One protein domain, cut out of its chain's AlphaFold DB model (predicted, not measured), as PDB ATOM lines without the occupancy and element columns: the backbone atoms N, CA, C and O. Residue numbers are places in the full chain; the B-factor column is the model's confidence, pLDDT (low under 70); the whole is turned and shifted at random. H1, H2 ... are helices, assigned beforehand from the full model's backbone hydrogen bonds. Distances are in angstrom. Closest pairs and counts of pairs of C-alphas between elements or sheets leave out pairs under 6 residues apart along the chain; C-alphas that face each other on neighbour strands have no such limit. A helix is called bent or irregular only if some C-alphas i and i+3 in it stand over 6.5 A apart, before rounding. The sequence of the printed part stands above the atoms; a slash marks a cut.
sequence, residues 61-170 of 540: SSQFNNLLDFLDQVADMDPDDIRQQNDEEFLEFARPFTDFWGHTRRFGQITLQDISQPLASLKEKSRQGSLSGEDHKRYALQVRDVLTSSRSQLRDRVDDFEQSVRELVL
ATOM      1  N   SER A  61     161.124 217.300 393.583       94.38
ATOM      2  CA  SER A  61     159.952 218.180 393.718       94.38
ATOM      3  C   SER A  61     160.092 219.179 394.873       94.38
ATOM      4  O   SER A  61     159.753 220.349 394.725       94.38
ATOM      5  N   SER A  62     160.634 218.760 396.023       95.38
ATOM      6  CA  SER A  62     160.900 219.673 397.141       95.38
ATOM      7  C   SER A  62     162.017 220.670 396.823       95.38
ATOM      8  O   SER A  62     161.893 221.836 397.182       95.38
ATOM      9  N   GLN A  63     163.077 220.247 396.128       95.31
ATOM     10  CA  GLN A  63     164.123 221.157 395.646       95.31
ATOM     11  C   GLN A  63     163.553 222.197 394.676       95.31
ATOM     12  O   GLN A  63     163.897 223.370 394.778       95.31
ATOM     13  N   PHE A  64     162.656 221.789 393.775       96.50
ATOM     14  CA  PHE A  64     162.011 222.696 392.832       96.50
ATOM     15  C   PHE A  64     161.106 223.718 393.528       96.50
ATOM     16  O   PHE A  64     161.213 224.905 393.245       96.50
ATOM     17  N   ASN A  65     160.281 223.294 394.490       96.75
ATOM     18  CA  ASN A  65     159.441 224.230 395.246       96.75
ATOM     19  C   ASN A  65     160.284 225.243 396.032       96.75
ATOM     20  O   ASN A  65     160.018 226.437 395.972       96.75
ATOM     21  N   ASN A  66     161.350 224.782 396.699       96.75
ATOM     22  CA  ASN A  66     162.277 225.676 397.394       96.75
ATOM     23  C   ASN A  66     162.946 226.669 396.427       96.75
ATOM     24  O   ASN A  66     163.181 227.820 396.791       96.75
ATOM     25  N   LEU A  67     163.267 226.226 395.205       96.38
ATOM     26  CA  LEU A  67     163.804 227.090 394.158       96.38
ATOM     27  C   LEU A  67     162.777 228.143 393.726       96.38
ATOM     28  O   LEU A  67     163.147 229.307 393.633       96.38
ATOM     29  N   LEU A  68     161.516 227.774 393.484       96.50
ATOM     30  CA  LEU A  68     160.473 228.736 393.107       96.50
ATOM     31  C   LEU A  68     160.254 229.796 394.195       96.50
ATOM     32  O   LEU A  68     160.306 230.985 393.891       96.50
ATOM     33  N   ASP A  69     160.132 229.385 395.461       97.38
ATOM     34  CA  ASP A  69     159.986 230.311 396.595       97.38
ATOM     35  C   ASP A  69     161.171 231.289 396.699       97.38
ATOM     36  O   ASP A  69     161.016 232.450 397.089       97.38
ATOM     37  N   PHE A  70     162.379 230.819 396.376       97.12
ATOM     38  CA  PHE A  70     163.575 231.651 396.313       97.12
ATOM     39  C   PHE A  70     163.548 232.615 395.121       97.12
ATOM     40  O   PHE A  70     163.845 233.797 395.284       97.12
ATOM     41  N   LEU A  71     163.181 232.138 393.932       95.62
ATOM     42  CA  LEU A  71     163.117 232.951 392.717       95.62
ATOM     43  C   LEU A  71     162.050 234.049 392.805       95.62
ATOM     44  O   LEU A  71     162.282 235.145 392.290       95.62
ATOM     45  N   ASP A  72     160.940 233.797 393.496       96.06
ATOM     46  CA  ASP A  72     159.921 234.807 393.795       96.06
ATOM     47  C   ASP A  72     160.474 235.896 394.729       96.06
ATOM     48  O   ASP A  72     160.318 237.085 394.458       96.06
ATOM     49  N   GLN A  73     161.211 235.517 395.781       96.94
ATOM     50  CA  GLN A  73     161.887 236.488 396.654       96.94
ATOM     51  C   GLN A  73     162.911 237.324 395.885       96.94
ATOM     52  O   GLN A  73     162.959 238.542 396.045       96.94
ATOM     53  N   VAL A  74     163.715 236.683 395.032       96.44
ATOM     54  CA  VAL A  74     164.704 237.359 394.183       96.44
ATOM     55  C   VAL A  74     164.032 238.346 393.233       96.44
ATOM     56  O   VAL A  74     164.591 239.416 393.007       96.44
ATOM     57  N   ALA A  75     162.863 238.025 392.677       95.44
ATOM     58  CA  ALA A  75     162.149 238.912 391.756       95.44
ATOM     59  C   ALA A  75     161.719 240.239 392.414       95.44
ATOM     60  O   ALA A  75     161.678 241.267 391.739       95.44
ATOM     61  N   ASP A  76     161.473 240.234 393.727       96.19
ATOM     62  CA  ASP A  76     161.061 241.412 394.500       96.19
ATOM     63  C   ASP A  76     162.236 242.238 395.069       96.19
ATOM     64  O   ASP A  76     162.026 243.319 395.630       96.19
ATOM     65  N   MET A  77     163.478 241.758 394.947       97.12
ATOM     66  CA  MET A  77     164.668 242.437 395.478       97.12
ATOM     67  C   MET A  77     165.195 243.541 394.553       97.12
ATOM     68  O   MET A  77     165.136 243.436 393.327       97.12
ATOM     69  N   ASP A  78     165.810 244.577 395.137       96.88
ATOM     70  CA  ASP A  78     166.626 245.517 394.366       96.88
ATOM     71  C   ASP A  78     167.906 244.796 393.884       96.88
ATOM     72  O   ASP A  78     168.642 244.237 394.707       96.88
ATOM     73  N   PRO A  79     168.219 244.780 392.574       96.75
ATOM     74  CA  PRO A  79     169.444 244.157 392.085       96.75
ATOM     75  C   PRO A  79     170.725 244.731 392.712       96.75
ATOM     76  O   PRO A  79     171.741 244.031 392.744       96.75
ATOM     77  N   ASP A  80     170.719 245.968 393.216       96.69
ATOM     78  CA  ASP A  80     171.862 246.520 393.951       96.69
ATOM     79  C   ASP A  80     172.033 245.895 395.343       96.69
ATOM     80  O   ASP A  80     173.176 245.714 395.768       96.69
ATOM     81  N   ASP A  81     170.951 245.479 396.007       97.25
ATOM     82  CA  ASP A  81     171.033 244.745 397.277       97.25
ATOM     83  C   ASP A  81     171.683 243.374 397.056       97.25
ATOM     84  O   ASP A  81     172.601 242.990 397.784       97.25
ATOM     85  N   ILE A  82     171.295 242.676 395.980       95.88
ATOM     86  CA  ILE A  82     171.901 241.394 395.586       95.88
ATOM     87  C   ILE A  82     173.396 241.567 395.290       95.88
ATOM     88  O   ILE A  82     174.188 240.690 395.616       95.88
ATOM     89  N   ARG A  83     173.823 242.682 394.683       95.12
ATOM     90  CA  ARG A  83     175.250 242.942 394.393       95.12
ATOM     91  C   ARG A  83     176.067 243.302 395.629       95.12
ATOM     92  O   ARG A  83     177.268 243.046 395.639       95.12
ATOM     93  N   GLN A  84     175.451 243.945 396.617       96.19
ATOM     94  CA  GLN A  84     176.145 244.471 397.795       96.19
ATOM     95  C   GLN A  84     176.297 243.446 398.924       96.19
ATOM     96  O   GLN A  84     177.161 243.635 399.780       96.19
ATOM     97  N   GLN A  85     175.507 242.366 398.924       96.12
ATOM     98  CA  GLN A  85     175.690 241.248 399.854       96.12
ATOM     99  C   GLN A  85     177.096 240.656 399.730       96.12
ATOM    100  O   GLN A  85     177.547 240.357 398.619       96.12
ATOM    101  N   ASN A  86     177.767 240.435 400.862       95.94
ATOM    102  CA  ASN A  86     179.034 239.703 400.853       95.94
ATOM    103  C   ASN A  86     178.815 238.236 400.439       95.94
ATOM    104  O   ASN A  86     177.681 237.761 400.406       95.94
ATOM    105  N   ASP A  87     179.881 237.531 400.066       92.81
ATOM    106  CA  ASP A  87     179.750 236.199 399.462       92.81
ATOM    107  C   ASP A  87     179.155 235.158 400.419       92.81
ATOM    108  O   ASP A  87     178.334 234.352 399.998       92.81
ATOM    109  N   GLU A  88     179.474 235.220 401.715       94.50
ATOM    110  CA  GLU A  88     178.909 234.311 402.721       94.50
ATOM    111  C   GLU A  88     177.400 234.541 402.900       94.50
ATOM    112  O   GLU A  88     176.615 233.593 402.857       94.50
ATOM    113  N   GLU A  89     176.981 235.803 403.034       95.12
ATOM    114  CA  GLU A  89     175.564 236.181 403.128       95.12
ATOM    115  C   GLU A  89     174.789 235.803 401.865       95.12
ATOM    116  O   GLU A  89     173.681 235.274 401.955       95.12
ATOM    117  N   PHE A  90     175.376 236.053 400.692       95.50
ATOM    118  CA  PHE A  90     174.752 235.734 399.415       95.50
ATOM    119  C   PHE A  90     174.605 234.226 399.215       95.50
ATOM    120  O   PHE A  90     173.556 233.784 398.759       95.50
ATOM    121  N   LEU A  91     175.616 233.423 399.557       93.19
ATOM    122  CA  LEU A  91     175.539 231.968 399.413       93.19
ATOM    123  C   LEU A  91     174.519 231.339 400.361       93.19
ATOM    124  O   LEU A  91     173.819 230.413 399.954       93.19
ATOM    125  N   GLU A  92     174.403 231.841 401.592       95.38
ATOM    126  CA  GLU A  92     173.357 231.387 402.515       95.38
ATOM    127  C   GLU A  92     171.966 231.793 402.008       95.38
ATOM    128  O   GLU A  92     171.036 230.987 402.039       95.38
ATOM    129  N   PHE A  93     171.820 233.008 401.469       95.75
ATOM    130  CA  PHE A  93     170.581 233.452 400.826       95.75
ATOM    131  C   PHE A  93     170.232 232.602 399.591       95.75
ATOM    132  O   PHE A  93     169.097 232.152 399.447       95.75
ATOM    133  N   ALA A  94     171.213 232.323 398.732       95.88
ATOM    134  CA  ALA A  94     171.074 231.530 397.514       95.88
ATOM    135  C   ALA A  94     171.047 230.016 397.769       95.88
ATOM    136  O   ALA A  94     171.069 229.235 396.813       95.88
ATOM    137  N   ARG A  95     170.975 229.578 399.031       94.94
ATOM    138  CA  ARG A  95     171.032 228.162 399.393       94.94
ATOM    139  C   ARG A  95     170.013 227.271 398.663       94.94
ATOM    140  O   ARG A  95     170.399 226.204 398.194       94.94
ATOM    141  N   PRO A  96     168.742 227.676 398.477       95.75
ATOM    142  CA  PRO A  96     167.797 226.884 397.688       95.75
ATOM    143  C   PRO A  96     168.256 226.652 396.242       95.75
ATOM    144  O   PRO A  96     168.087 225.559 395.703       95.75
ATOM    145  N   PHE A  97     168.881 227.659 395.625       94.00
ATOM    146  CA  PHE A  97     169.439 227.556 394.279       94.00
ATOM    147  C   PHE A  97     170.672 226.650 394.250       94.00
ATOM    148  O   PHE A  97     170.820 225.832 393.346       94.00
ATOM    149  N   THR A  98     171.556 226.768 395.241       91.19
ATOM    150  CA  THR A  98     172.782 225.966 395.326       91.19
ATOM    151  C   THR A  98     172.492 224.497 395.637       91.19
ATOM    152  O   THR A  98     173.097 223.629 395.013       91.19
ATOM    153  N   ASP A  99     171.516 224.206 396.498       90.62
ATOM    154  CA  ASP A  99     171.040 222.846 396.791       90.62
ATOM    155  C   ASP A  99     170.370 222.193 395.564       90.62
ATOM    156  O   ASP A  99     170.430 220.974 395.385       90.62
ATOM    157  N   PHE A 100     169.728 222.998 394.711       91.38
ATOM    158  CA  PHE A 100     169.130 222.559 393.450       91.38
ATOM    159  C   PHE A 100     170.188 222.318 392.360       91.38
ATOM    160  O   PHE A 100     170.194 221.283 391.698       91.38
ATOM    161  N   TRP A 101     171.087 223.279 392.160       87.38
ATOM    162  CA  TRP A 101     171.977 223.336 390.998       87.38
ATOM    163  C   TRP A 101     173.345 222.693 391.239       87.38
ATOM    164  O   TRP A 101     173.974 222.202 390.299       87.38
ATOM    165  N   GLY A 102     173.816 222.672 392.488       81.69
ATOM    166  CA  GLY A 102     175.186 222.304 392.866       81.69
ATOM    167  C   GLY A 102     175.559 220.844 392.612       81.69
ATOM    168  O   GLY A 102     176.741 220.509 392.609       81.69
ATOM    169  N   HIS A 103     174.579 219.980 392.354       81.25
ATOM    170  CA  HIS A 103     174.799 218.572 392.010       81.25
ATOM    171  C   HIS A 103     174.705 218.282 390.508       81.25
ATOM    172  O   HIS A 103     174.903 217.143 390.088       81.25
ATOM    173  N   THR A 104     174.422 219.299 389.694       85.88
ATOM    174  CA  THR A 104     174.367 219.157 388.238       85.88
ATOM    175  C   THR A 104     175.763 219.313 387.636       85.88
ATOM    176  O   THR A 104     176.653 219.967 388.193       85.88
ATOM    177  N   ARG A 105     175.977 218.712 386.465       90.06
ATOM    178  CA  ARG A 105     177.251 218.789 385.733       90.06
ATOM    179  C   ARG A 105     177.070 219.542 384.426       90.06
ATOM    180  O   ARG A 105     175.981 219.561 383.847       90.06
ATOM    181  N   ARG A 106     178.140 220.165 383.933       90.94
ATOM    182  CA  ARG A 106     178.123 220.890 382.655       90.94
ATOM    183  C   ARG A 106     179.131 220.310 381.676       90.94
ATOM    184  O   ARG A 106     180.297 220.100 382.011       90.94
ATOM    185  N   PHE A 107     178.685 220.104 380.443       92.69
ATOM    186  CA  PHE A 107     179.562 219.772 379.331       92.69
ATOM    187  C   PHE A 107     180.166 221.039 378.720       92.69
ATOM    188  O   PHE A 107     179.518 222.081 378.609       92.69
ATOM    189  N   GLY A 108     181.426 220.939 378.292       92.69
ATOM    190  CA  GLY A 108     182.074 221.995 377.518       92.69
ATOM    191  C   GLY A 108     181.340 222.276 376.203       92.69
ATOM    192  O   GLY A 108     180.695 221.397 375.631       92.69
ATOM    193  N   GLN A 109     181.476 223.501 375.690       93.62
ATOM    194  CA  GLN A 109     180.766 223.939 374.482       93.62
ATOM    195  C   GLN A 109     181.080 223.069 373.250       93.62
ATOM    196  O   GLN A 109     180.186 222.814 372.450       93.62
ATOM    197  N   ILE A 110     182.317 222.570 373.130       95.31
ATOM    198  CA  ILE A 110     182.729 221.657 372.047       95.31
ATOM    199  C   ILE A 110     181.909 220.362 372.101       95.31
ATOM    200  O   ILE A 110     181.325 219.965 371.102       95.31
ATOM    201  N   THR A 111     181.769 219.757 373.282       95.69
ATOM    202  CA  THR A 111     180.952 218.550 373.481       95.69
ATOM    203  C   THR A 111     179.492 218.781 373.107       95.69
ATOM    204  O   THR A 111     178.903 217.962 372.408       95.69
ATOM    205  N   LEU A 112     178.906 219.906 373.539       96.50
ATOM    206  CA  LEU A 112     177.522 220.264 373.202       96.50
ATOM    207  C   LEU A 112     177.336 220.498 371.695       96.50
ATOM    208  O   LEU A 112     176.281 220.183 371.140       96.50
ATOM    209  N   GLN A 113     178.358 221.024 371.024       96.62
ATOM    210  CA  GLN A 113     178.370 221.176 369.574       96.62
ATOM    211  C   GLN A 113     178.457 219.814 368.869       96.62
ATOM    212  O   GLN A 113     177.707 219.583 367.921       96.62
ATOM    213  N   ASP A 114     179.299 218.901 369.347       96.69
ATOM    214  CA  ASP A 114     179.504 217.582 368.737       96.69
ATOM    215  C   ASP A 114     178.257 216.680 368.835       96.69
ATOM    216  O   ASP A 114     177.956 215.936 367.901       96.69
ATOM    217  N   ILE A 115     177.468 216.793 369.910       97.50
ATOM    218  CA  ILE A 115     176.188 216.066 370.049       97.50
ATOM    219  C   ILE A 115     174.997 216.753 369.363       97.50
ATOM    220  O   ILE A 115     173.924 216.159 369.257       97.50
ATOM    221  N   SER A 116     175.147 217.993 368.889       97.44
ATOM    222  CA  SER A 116     174.026 218.762 368.325       97.44
ATOM    223  C   SER A 116     173.392 218.076 367.108       97.44
ATOM    224  O   SER A 116     172.170 218.010 366.982       97.44
ATOM    225  N   GLN A 117     174.220 217.513 366.226       97.69
ATOM    226  CA  GLN A 117     173.783 216.870 364.990       97.69
ATOM    227  C   GLN A 117     173.007 215.560 365.227       97.69
ATOM    228  O   GLN A 117     171.916 215.427 364.650       97.69
ATOM    229  N   PRO A 118     173.492 214.598 366.039       98.12
ATOM    230  CA  PRO A 118     172.717 213.393 366.318       98.12
ATOM    231  C   PRO A 118     171.406 213.708 367.047       98.12
ATOM    232  O   PRO A 118     170.380 213.126 366.699       98.12
ATOM    233  N   LEU A 119     171.390 214.681 367.966       97.88
ATOM    234  CA  LEU A 119     170.163 215.090 368.663       97.88
ATOM    235  C   LEU A 119     169.148 215.757 367.735       97.88
ATOM    236  O   LEU A 119     167.971 215.411 367.779       97.88
ATOM    237  N   ALA A 120     169.588 216.648 366.844       97.44
ATOM    238  CA  ALA A 120     168.710 217.239 365.835       97.44
ATOM    239  C   ALA A 120     168.094 216.167 364.916       97.44
ATOM    240  O   ALA A 120     166.915 216.236 364.576       97.44
ATOM    241  N   SER A 121     168.873 215.142 364.556       97.50
ATOM    242  CA  SER A 121     168.403 214.033 363.714       97.50
ATOM    243  C   SER A 121     167.400 213.134 364.438       97.50
ATOM    244  O   SER A 121     166.409 212.708 363.843       97.50
ATOM    245  N   LEU A 122     167.659 212.853 365.717       96.62
ATOM    246  CA  LEU A 122     166.767 212.088 366.581       96.62
ATOM    247  C   LEU A 122     165.430 212.815 366.749       96.62
ATOM    248  O   LEU A 122     164.372 212.232 366.524       96.62
ATOM    249  N   LYS A 123     165.495 214.111 367.057       96.69
ATOM    250  CA  LYS A 123     164.345 214.995 367.209       96.69
ATOM    251  C   LYS A 123     163.472 215.060 365.963       96.69
ATOM    252  O   LYS A 123     162.260 214.905 366.072       96.69
ATOM    253  N   GLU A 124     164.065 215.289 364.794       96.81
ATOM    254  CA  GLU A 124     163.299 215.407 363.550       96.81
ATOM    255  C   GLU A 124     162.520 214.120 363.262       96.81
ATOM    256  O   GLU A 124     161.327 214.154 362.972       96.81
ATOM    257  N   LYS A 125     163.167 212.961 363.425       95.44
ATOM    258  CA  LYS A 125     162.507 211.660 363.255       95.44
ATOM    259  C   LYS A 125     161.436 211.396 364.305       95.44
ATOM    260  O   LYS A 125     160.394 210.844 363.964       95.44
ATOM    261  N   SER A 126     161.684 211.799 365.550       92.94
ATOM    262  CA  SER A 126     160.712 211.722 366.643       92.94
ATOM    263  C   SER A 126     159.453 212.525 366.308       92.94
ATOM    264  O   SER A 126     158.361 211.976 366.354       92.94
ATOM    265  N   ARG A 127     159.597 213.790 365.888       91.81
ATOM    266  CA  ARG A 127     158.478 214.676 365.507       91.81
ATOM    267  C   ARG A 127     157.679 214.178 364.307       91.81
ATOM    268  O   ARG A 127     156.488 214.434 364.207       91.81
ATOM    269  N   GLN A 128     158.339 213.490 363.383       91.94
ATOM    270  CA  GLN A 128     157.697 212.923 362.198       91.94
ATOM    271  C   GLN A 128     157.021 211.565 362.456       91.94
ATOM    272  O   GLN A 128     156.521 210.967 361.503       91.94
ATOM    273  N   GLY A 129     157.094 211.016 363.677       86.88
ATOM    274  CA  GLY A 129     156.658 209.644 363.964       86.88
ATOM    275  C   GLY A 129     157.444 208.578 363.183       86.88
ATOM    276  O   GLY A 129     156.999 207.439 363.051       86.88
ATOM    277  N   SER A 130     158.615 208.930 362.636       91.12
ATOM    278  CA  SER A 130     159.429 208.085 361.746       91.12
ATOM    279  C   SER A 130     160.678 207.514 362.428       91.12
ATOM    280  O   SER A 130     161.569 206.963 361.769       91.12
ATOM    281  N   LEU A 131     160.767 207.657 363.755       92.06
ATOM    282  CA  LEU A 131     161.868 207.141 364.555       92.06
ATOM    283  C   LEU A 131     161.737 205.625 364.744       92.06
ATOM    284  O   LEU A 131     160.960 205.144 365.566       92.06
ATOM    285  N   SER A 132     162.515 204.863 363.975       93.19
ATOM    286  CA  SER A 132     162.659 203.419 364.181       93.19
ATOM    287  C   SER A 132     163.565 203.111 365.379       93.19
ATOM    288  O   SER A 132     164.426 203.918 365.737       93.19
ATOM    289  N   GLY A 133     163.444 201.909 365.954       92.62
ATOM    290  CA  GLY A 133     164.359 201.455 367.011       92.62
ATOM    291  C   GLY A 133     165.830 201.407 366.565       92.62
ATOM    292  O   GLY A 133     166.726 201.682 367.357       92.62
ATOM    293  N   GLU A 134     166.104 201.127 365.283       95.12
ATOM    294  CA  GLU A 134     167.468 201.164 364.732       95.12
ATOM    295  C   GLU A 134     168.000 202.599 364.609       95.12
ATOM    296  O   GLU A 134     169.151 202.862 364.968       95.12
ATOM    297  N   ASP A 135     167.168 203.537 364.141       95.50
ATOM    298  CA  ASP A 135     167.527 204.954 364.084       95.50
ATOM    299  C   ASP A 135     167.812 205.503 365.483       95.50
ATOM    300  O   ASP A 135     168.850 206.137 365.680       95.50
ATOM    301  N   HIS A 136     166.920 205.233 366.444       97.00
ATOM    302  CA  HIS A 136     167.091 205.642 367.837       97.00
ATOM    303  C   HIS A 136     168.402 205.101 368.401       97.00
ATOM    304  O   HIS A 136     169.262 205.895 368.783       97.00
ATOM    305  N   LYS A 137     168.618 203.779 368.329       96.56
ATOM    306  CA  LYS A 137     169.851 203.140 368.798       96.56
ATOM    307  C   LYS A 137     171.089 203.776 368.173       96.56
ATOM    308  O   LYS A 137     172.055 204.055 368.876       96.56
ATOM    309  N   ARG A 138     171.083 204.035 366.860       97.56
ATOM    310  CA  ARG A 138     172.218 204.663 366.171       97.56
ATOM    311  C   ARG A 138     172.519 206.062 366.713       97.56
ATOM    312  O   ARG A 138     173.683 206.349 366.983       97.56
ATOM    313  N   TYR A 139     171.517 206.932 366.845       98.00
ATOM    314  CA  TYR A 139     171.744 208.306 367.308       98.00
ATOM    315  C   TYR A 139     172.059 208.372 368.805       98.00
ATOM    316  O   TYR A 139     172.958 209.114 369.191       98.00
ATOM    317  N   ALA A 140     171.401 207.558 369.634       96.81
ATOM    318  CA  ALA A 140     171.705 207.451 371.058       96.81
ATOM    319  C   ALA A 140     173.157 206.993 371.289       96.81
ATOM    320  O   ALA A 140     173.870 207.599 372.087       96.81
ATOM    321  N   LEU A 141     173.639 206.005 370.519       96.75
ATOM    322  CA  LEU A 141     175.042 205.576 370.549       96.75
ATOM    323  C   LEU A 141     176.008 206.703 370.155       96.75
ATOM    324  O   LEU A 141     177.023 206.880 370.817       96.75
ATOM    325  N   GLN A 142     175.689 207.495 369.126       97.81
ATOM    326  CA  GLN A 142     176.519 208.644 368.734       97.81
ATOM    327  C   GLN A 142     176.604 209.699 369.842       97.81
ATOM    328  O   GLN A 142     177.696 210.186 370.131       97.81
ATOM    329  N   VAL A 143     175.478 210.030 370.487       97.38
ATOM    330  CA  VAL A 143     175.467 210.950 371.635       97.38
ATOM    331  C   VAL A 143     176.331 210.382 372.757       97.38
ATOM    332  O   VAL A 143     177.234 211.062 373.239       97.38
ATOM    333  N   ARG A 144     176.116 209.116 373.125       95.81
ATOM    334  CA  ARG A 144     176.877 208.438 374.175       95.81
ATOM    335  C   ARG A 144     178.379 208.436 373.907       95.81
ATOM    336  O   ARG A 144     179.149 208.734 374.820       95.81
ATOM    337  N   ASP A 145     178.805 208.115 372.689       96.00
ATOM    338  CA  ASP A 145     180.223 208.046 372.330       96.00
ATOM    339  C   ASP A 145     180.901 209.415 372.507       96.00
ATOM    340  O   ASP A 145     181.989 209.498 373.084       96.00
ATOM    341  N   VAL A 146     180.226 210.502 372.110       96.31
ATOM    342  CA  VAL A 146     180.714 211.873 372.328       96.31
ATOM    343  C   VAL A 146     180.781 212.198 373.821       96.31
ATOM    344  O   VAL A 146     181.849 212.588 374.298       96.31
ATOM    345  N   LEU A 147     179.698 211.981 374.583       94.75
ATOM    346  CA  LEU A 147     179.671 212.247 376.031       94.75
ATOM    347  C   LEU A 147     180.773 211.473 376.775       94.75
ATOM    348  O   LEU A 147     181.461 212.032 377.630       94.75
ATOM    349  N   THR A 148     180.996 210.213 376.397       92.31
ATOM    350  CA  THR A 148     182.046 209.357 376.968       92.31
ATOM    351  C   THR A 148     183.441 209.885 376.636       92.31
ATOM    352  O   THR A 148     184.304 209.950 377.513       92.31
ATOM    353  N   SER A 149     183.672 210.299 375.386       93.31
ATOM    354  CA  SER A 149     184.968 210.841 374.952       93.31
ATOM    355  C   SER A 149     185.312 212.180 375.616       93.31
ATOM    356  O   SER A 149     186.481 212.467 375.877       93.31
ATOM    357  N   SER A 150     184.289 212.961 375.967       92.06
ATOM    358  CA  SER A 150     184.415 214.266 376.613       92.06
ATOM    359  C   SER A 150     184.403 214.208 378.137       92.06
ATOM    360  O   SER A 150     184.372 215.251 378.790       92.06
ATOM    361  N   ARG A 151     184.465 213.014 378.732       85.75
ATOM    362  CA  ARG A 151     184.397 212.823 380.186       85.75
ATOM    363  C   ARG A 151     185.399 213.674 380.964       85.75
ATOM    364  O   ARG A 151     185.048 214.233 381.993       85.75
ATOM    365  N   SER A 152     186.637 213.801 380.488       84.88
ATOM    366  CA  SER A 152     187.658 214.617 381.165       84.88
ATOM    367  C   SER A 152     187.364 216.122 381.131       84.88
ATOM    368  O   SER A 152     188.074 216.898 381.761       84.88
ATOM    369  N   GLN A 153     186.374 216.545 380.343       83.88
ATOM    370  CA  GLN A 153     185.898 217.924 380.253       83.88
ATOM    371  C   GLN A 153     184.626 218.158 381.072       83.88
ATOM    372  O   GLN A 153     184.155 219.293 381.119       83.88
ATOM    373  N   LEU A 154     184.055 217.107 381.671       83.50
ATOM    374  CA  LEU A 154     182.908 217.230 382.552       83.50
ATOM    375  C   LEU A 154     183.356 217.990 383.796       83.50
ATOM    376  O   LEU A 154     184.295 217.577 384.476       83.50
ATOM    377  N   ARG A 155     182.716 219.128 384.042       82.38
ATOM    378  CA  ARG A 155     182.967 219.939 385.228       82.38
ATOM    379  C   ARG A 155     181.737 219.893 386.105       82.38
ATOM    380  O   ARG A 155     180.614 220.052 385.606       82.38
ATOM    381  N   ASP A 156     181.963 219.696 387.393       80.81
ATOM    382  CA  ASP A 156     180.938 220.002 388.373       80.81
ATOM    383  C   ASP A 156     180.683 221.508 388.294       80.81
ATOM    384  O   ASP A 156     181.606 222.311 388.122       80.81
ATOM    385  N   ARG A 157     179.418 221.921 388.379       77.62
ATOM    386  CA  ARG A 157     179.083 223.351 388.281       77.62
ATOM    387  C   ARG A 157     179.595 224.180 389.470       77.62
ATOM    388  O   ARG A 157     179.503 225.402 389.452       77.62
ATOM    389  N   VAL A 158     180.185 223.514 390.463       69.75
ATOM    390  CA  VAL A 158     180.742 224.082 391.693       69.75
ATOM    391  C   VAL A 158     182.121 224.743 391.486       69.75
ATOM    392  O   VAL A 158     182.532 225.554 392.307       69.75
ATOM    393  N   ASP A 159     182.834 224.492 390.385       67.69
ATOM    394  CA  ASP A 159     184.217 224.994 390.245       67.69
ATOM    395  C   ASP A 159     184.337 226.527 390.012       67.69
ATOM    396  O   ASP A 159     185.401 227.083 390.268       67.69
ATOM    397  N   ASP A 160     183.263 227.220 389.596       65.50
ATOM    398  CA  ASP A 160     183.151 228.699 389.468       65.50
ATOM    399  C   ASP A 160     181.855 229.216 390.147       65.50
ATOM    400  O   ASP A 160     181.142 230.098 389.648       65.50
ATOM    401  N   PHE A 161     181.498 228.590 391.271       74.00
ATOM    402  CA  PHE A 161     180.148 228.605 391.837       74.00
ATOM    403  C   PHE A 161     179.607 229.989 392.191       74.00
ATOM    404  O   PHE A 161     178.504 230.343 391.787       74.00
ATOM    405  N   GLU A 162     180.373 230.778 392.942       79.56
ATOM    406  CA  GLU A 162     179.849 231.967 393.624       79.56
ATOM    407  C   GLU A 162     179.461 233.065 392.629       79.56
ATOM    408  O   GLU A 162     178.334 233.565 392.644       79.56
ATOM    409  N   GLN A 163     180.374 233.394 391.710       82.38
ATOM    410  CA  GLN A 163     180.123 234.406 390.689       82.38
ATOM    411  C   GLN A 163     179.034 233.947 389.712       82.38
ATOM    412  O   GLN A 163     178.153 234.735 389.370       82.38
ATOM    413  N   SER A 164     179.043 232.668 389.321       87.88
ATOM    414  CA  SER A 164     178.038 232.121 388.405       87.88
ATOM    415  C   SER A 164     176.635 232.159 389.015       87.88
ATOM    416  O   SER A 164     175.696 232.596 388.356       87.88
ATOM    417  N   VAL A 165     176.475 231.752 390.279       91.44
ATOM    418  CA  VAL A 165     175.174 231.776 390.968       91.44
ATOM    419  C   VAL A 165     174.670 233.210 391.104       91.44
ATOM    420  O   VAL A 165     173.512 233.477 390.787       91.44
ATOM    421  N   ARG A 166     175.531 234.162 391.490       94.25
ATOM    422  CA  ARG A 166     175.135 235.574 391.602       94.25
ATOM    423  C   ARG A 166     174.704 236.168 390.270       94.25
ATOM    424  O   ARG A 166     173.687 236.856 390.217       94.25
ATOM    425  N   GLU A 167     175.432 235.881 389.196       93.25
ATOM    426  CA  GLU A 167     175.052 236.313 387.850       93.25
ATOM    427  C   GLU A 167     173.707 235.711 387.422       93.25
ATOM    428  O   GLU A 167     172.869 236.438 386.899       93.25
ATOM    429  N   LEU A 168     173.441 234.431 387.703       92.75
ATOM    430  CA  LEU A 168     172.161 233.785 387.378       92.75
ATOM    431  C   LEU A 168     170.983 234.362 388.167       92.75
ATOM    432  O   LEU A 168     169.918 234.595 387.597       92.75
ATOM    433  N   VAL A 169     171.184 234.637 389.453       94.44
ATOM    434  CA  VAL A 169     170.181 235.269 390.319       94.44
ATOM    435  C   VAL A 169     169.873 236.691 389.842       94.44
ATOM    436  O   VAL A 169     168.706 237.059 389.707       94.44
ATOM    437  N   LEU A 170     170.901 237.480 389.515       94.75
ATOM    438  CA  LEU A 170     170.730 238.824 388.952       94.75
ATOM    439  C   LEU A 170     170.035 238.793 387.589       94.75
ATOM    440  O   LEU A 170     169.188 239.634 387.306       94.75
TER     441      LEU A 170
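Overview. This is residues 61 to 170 of the 540 residues of an uncharacterized protein of Balneolaceae bacterium (UniProt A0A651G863). Two helical lobes sit at the ends of a thin neck: one lobe gathers H1, H2, H3, H4 and H8, and the other is the helical hairpin of H6 and H7 with short H5 at its neck end. The neck is made of two links, residues 102 to 108 and 150 to 156, with a short antiparallel pairing of residues 105 to 106 with 155 to 156. The printed part has 110 residues with eight named helices, H1 to H8 in order, and no named strand; the class is all helix. It is loose, with a radius of gyration of the C-alphas of 19.0 A, and elongated, spanning 54 by 31 by 23 A.

Along the chain. H1 begins the printed part, residues 61 to 75, 20.9 A long, with C-alpha 61 at (159.952, 218.180, 393.718). H2 is residues 79 to 84, H3 residues 87 to 93, H4 residues 95 to 101 and H5 residues 109 to 114. H6 is residues 116 to 127, 16.3 A long. H7, the longest helix, is residues 133 to 149, 24.0 A, starting at C-alpha 133 (164.359, 201.455, 367.011). H8 is residues 157 to 170, 17.6 A, ending at C-alpha 170 (170.730, 238.824, 388.952); it is irregular, with C-alphas 159 and 162 8.9 A apart.

Arrangement. H8 is the hub, touching three helices. With residues 166 to 170 alone it touches H2, the closest C-alphas being those of Pro 79 and Leu 170, 6.3 A apart. It only just touches H3, with 3 pairs of C-alphas within 8 A, closest at Asp 87 and Glu 162, 7.2 A. It only just touches H4, also with 3 pairs, closest at Trp 101 and Arg 157, 7.6 A. H4 touches H1 at a steep tilt of 59 degrees, opposite ways; the closest C-alphas, of Leu 67 and Pro 96, are 5.3 A apart. H6 and H7 form a helical hairpin at a shallow tilt of 24 degrees, closest at the C-alphas of Pro 118 and Tyr 139, 5.3 A. H5 only just touches H7, with 3 pairs, closest at the C-alphas of Thr 111 and Val 146, 6.8 A; H5 and H6 meet only through their link. H6 and H8 are apart. In H1 to H7 every O i to N i+4 pair is within hydrogen-bond range; in H8, 7 of 10 are.

Size, cuts and confidence. The C-alphas farthest apart, of Gln 84 and Glu 134, are 55.2 A apart. The printed part has no cut and no long link. Mean pLDDT of the printed part is 92.7; residues 158 to 160 are under 70.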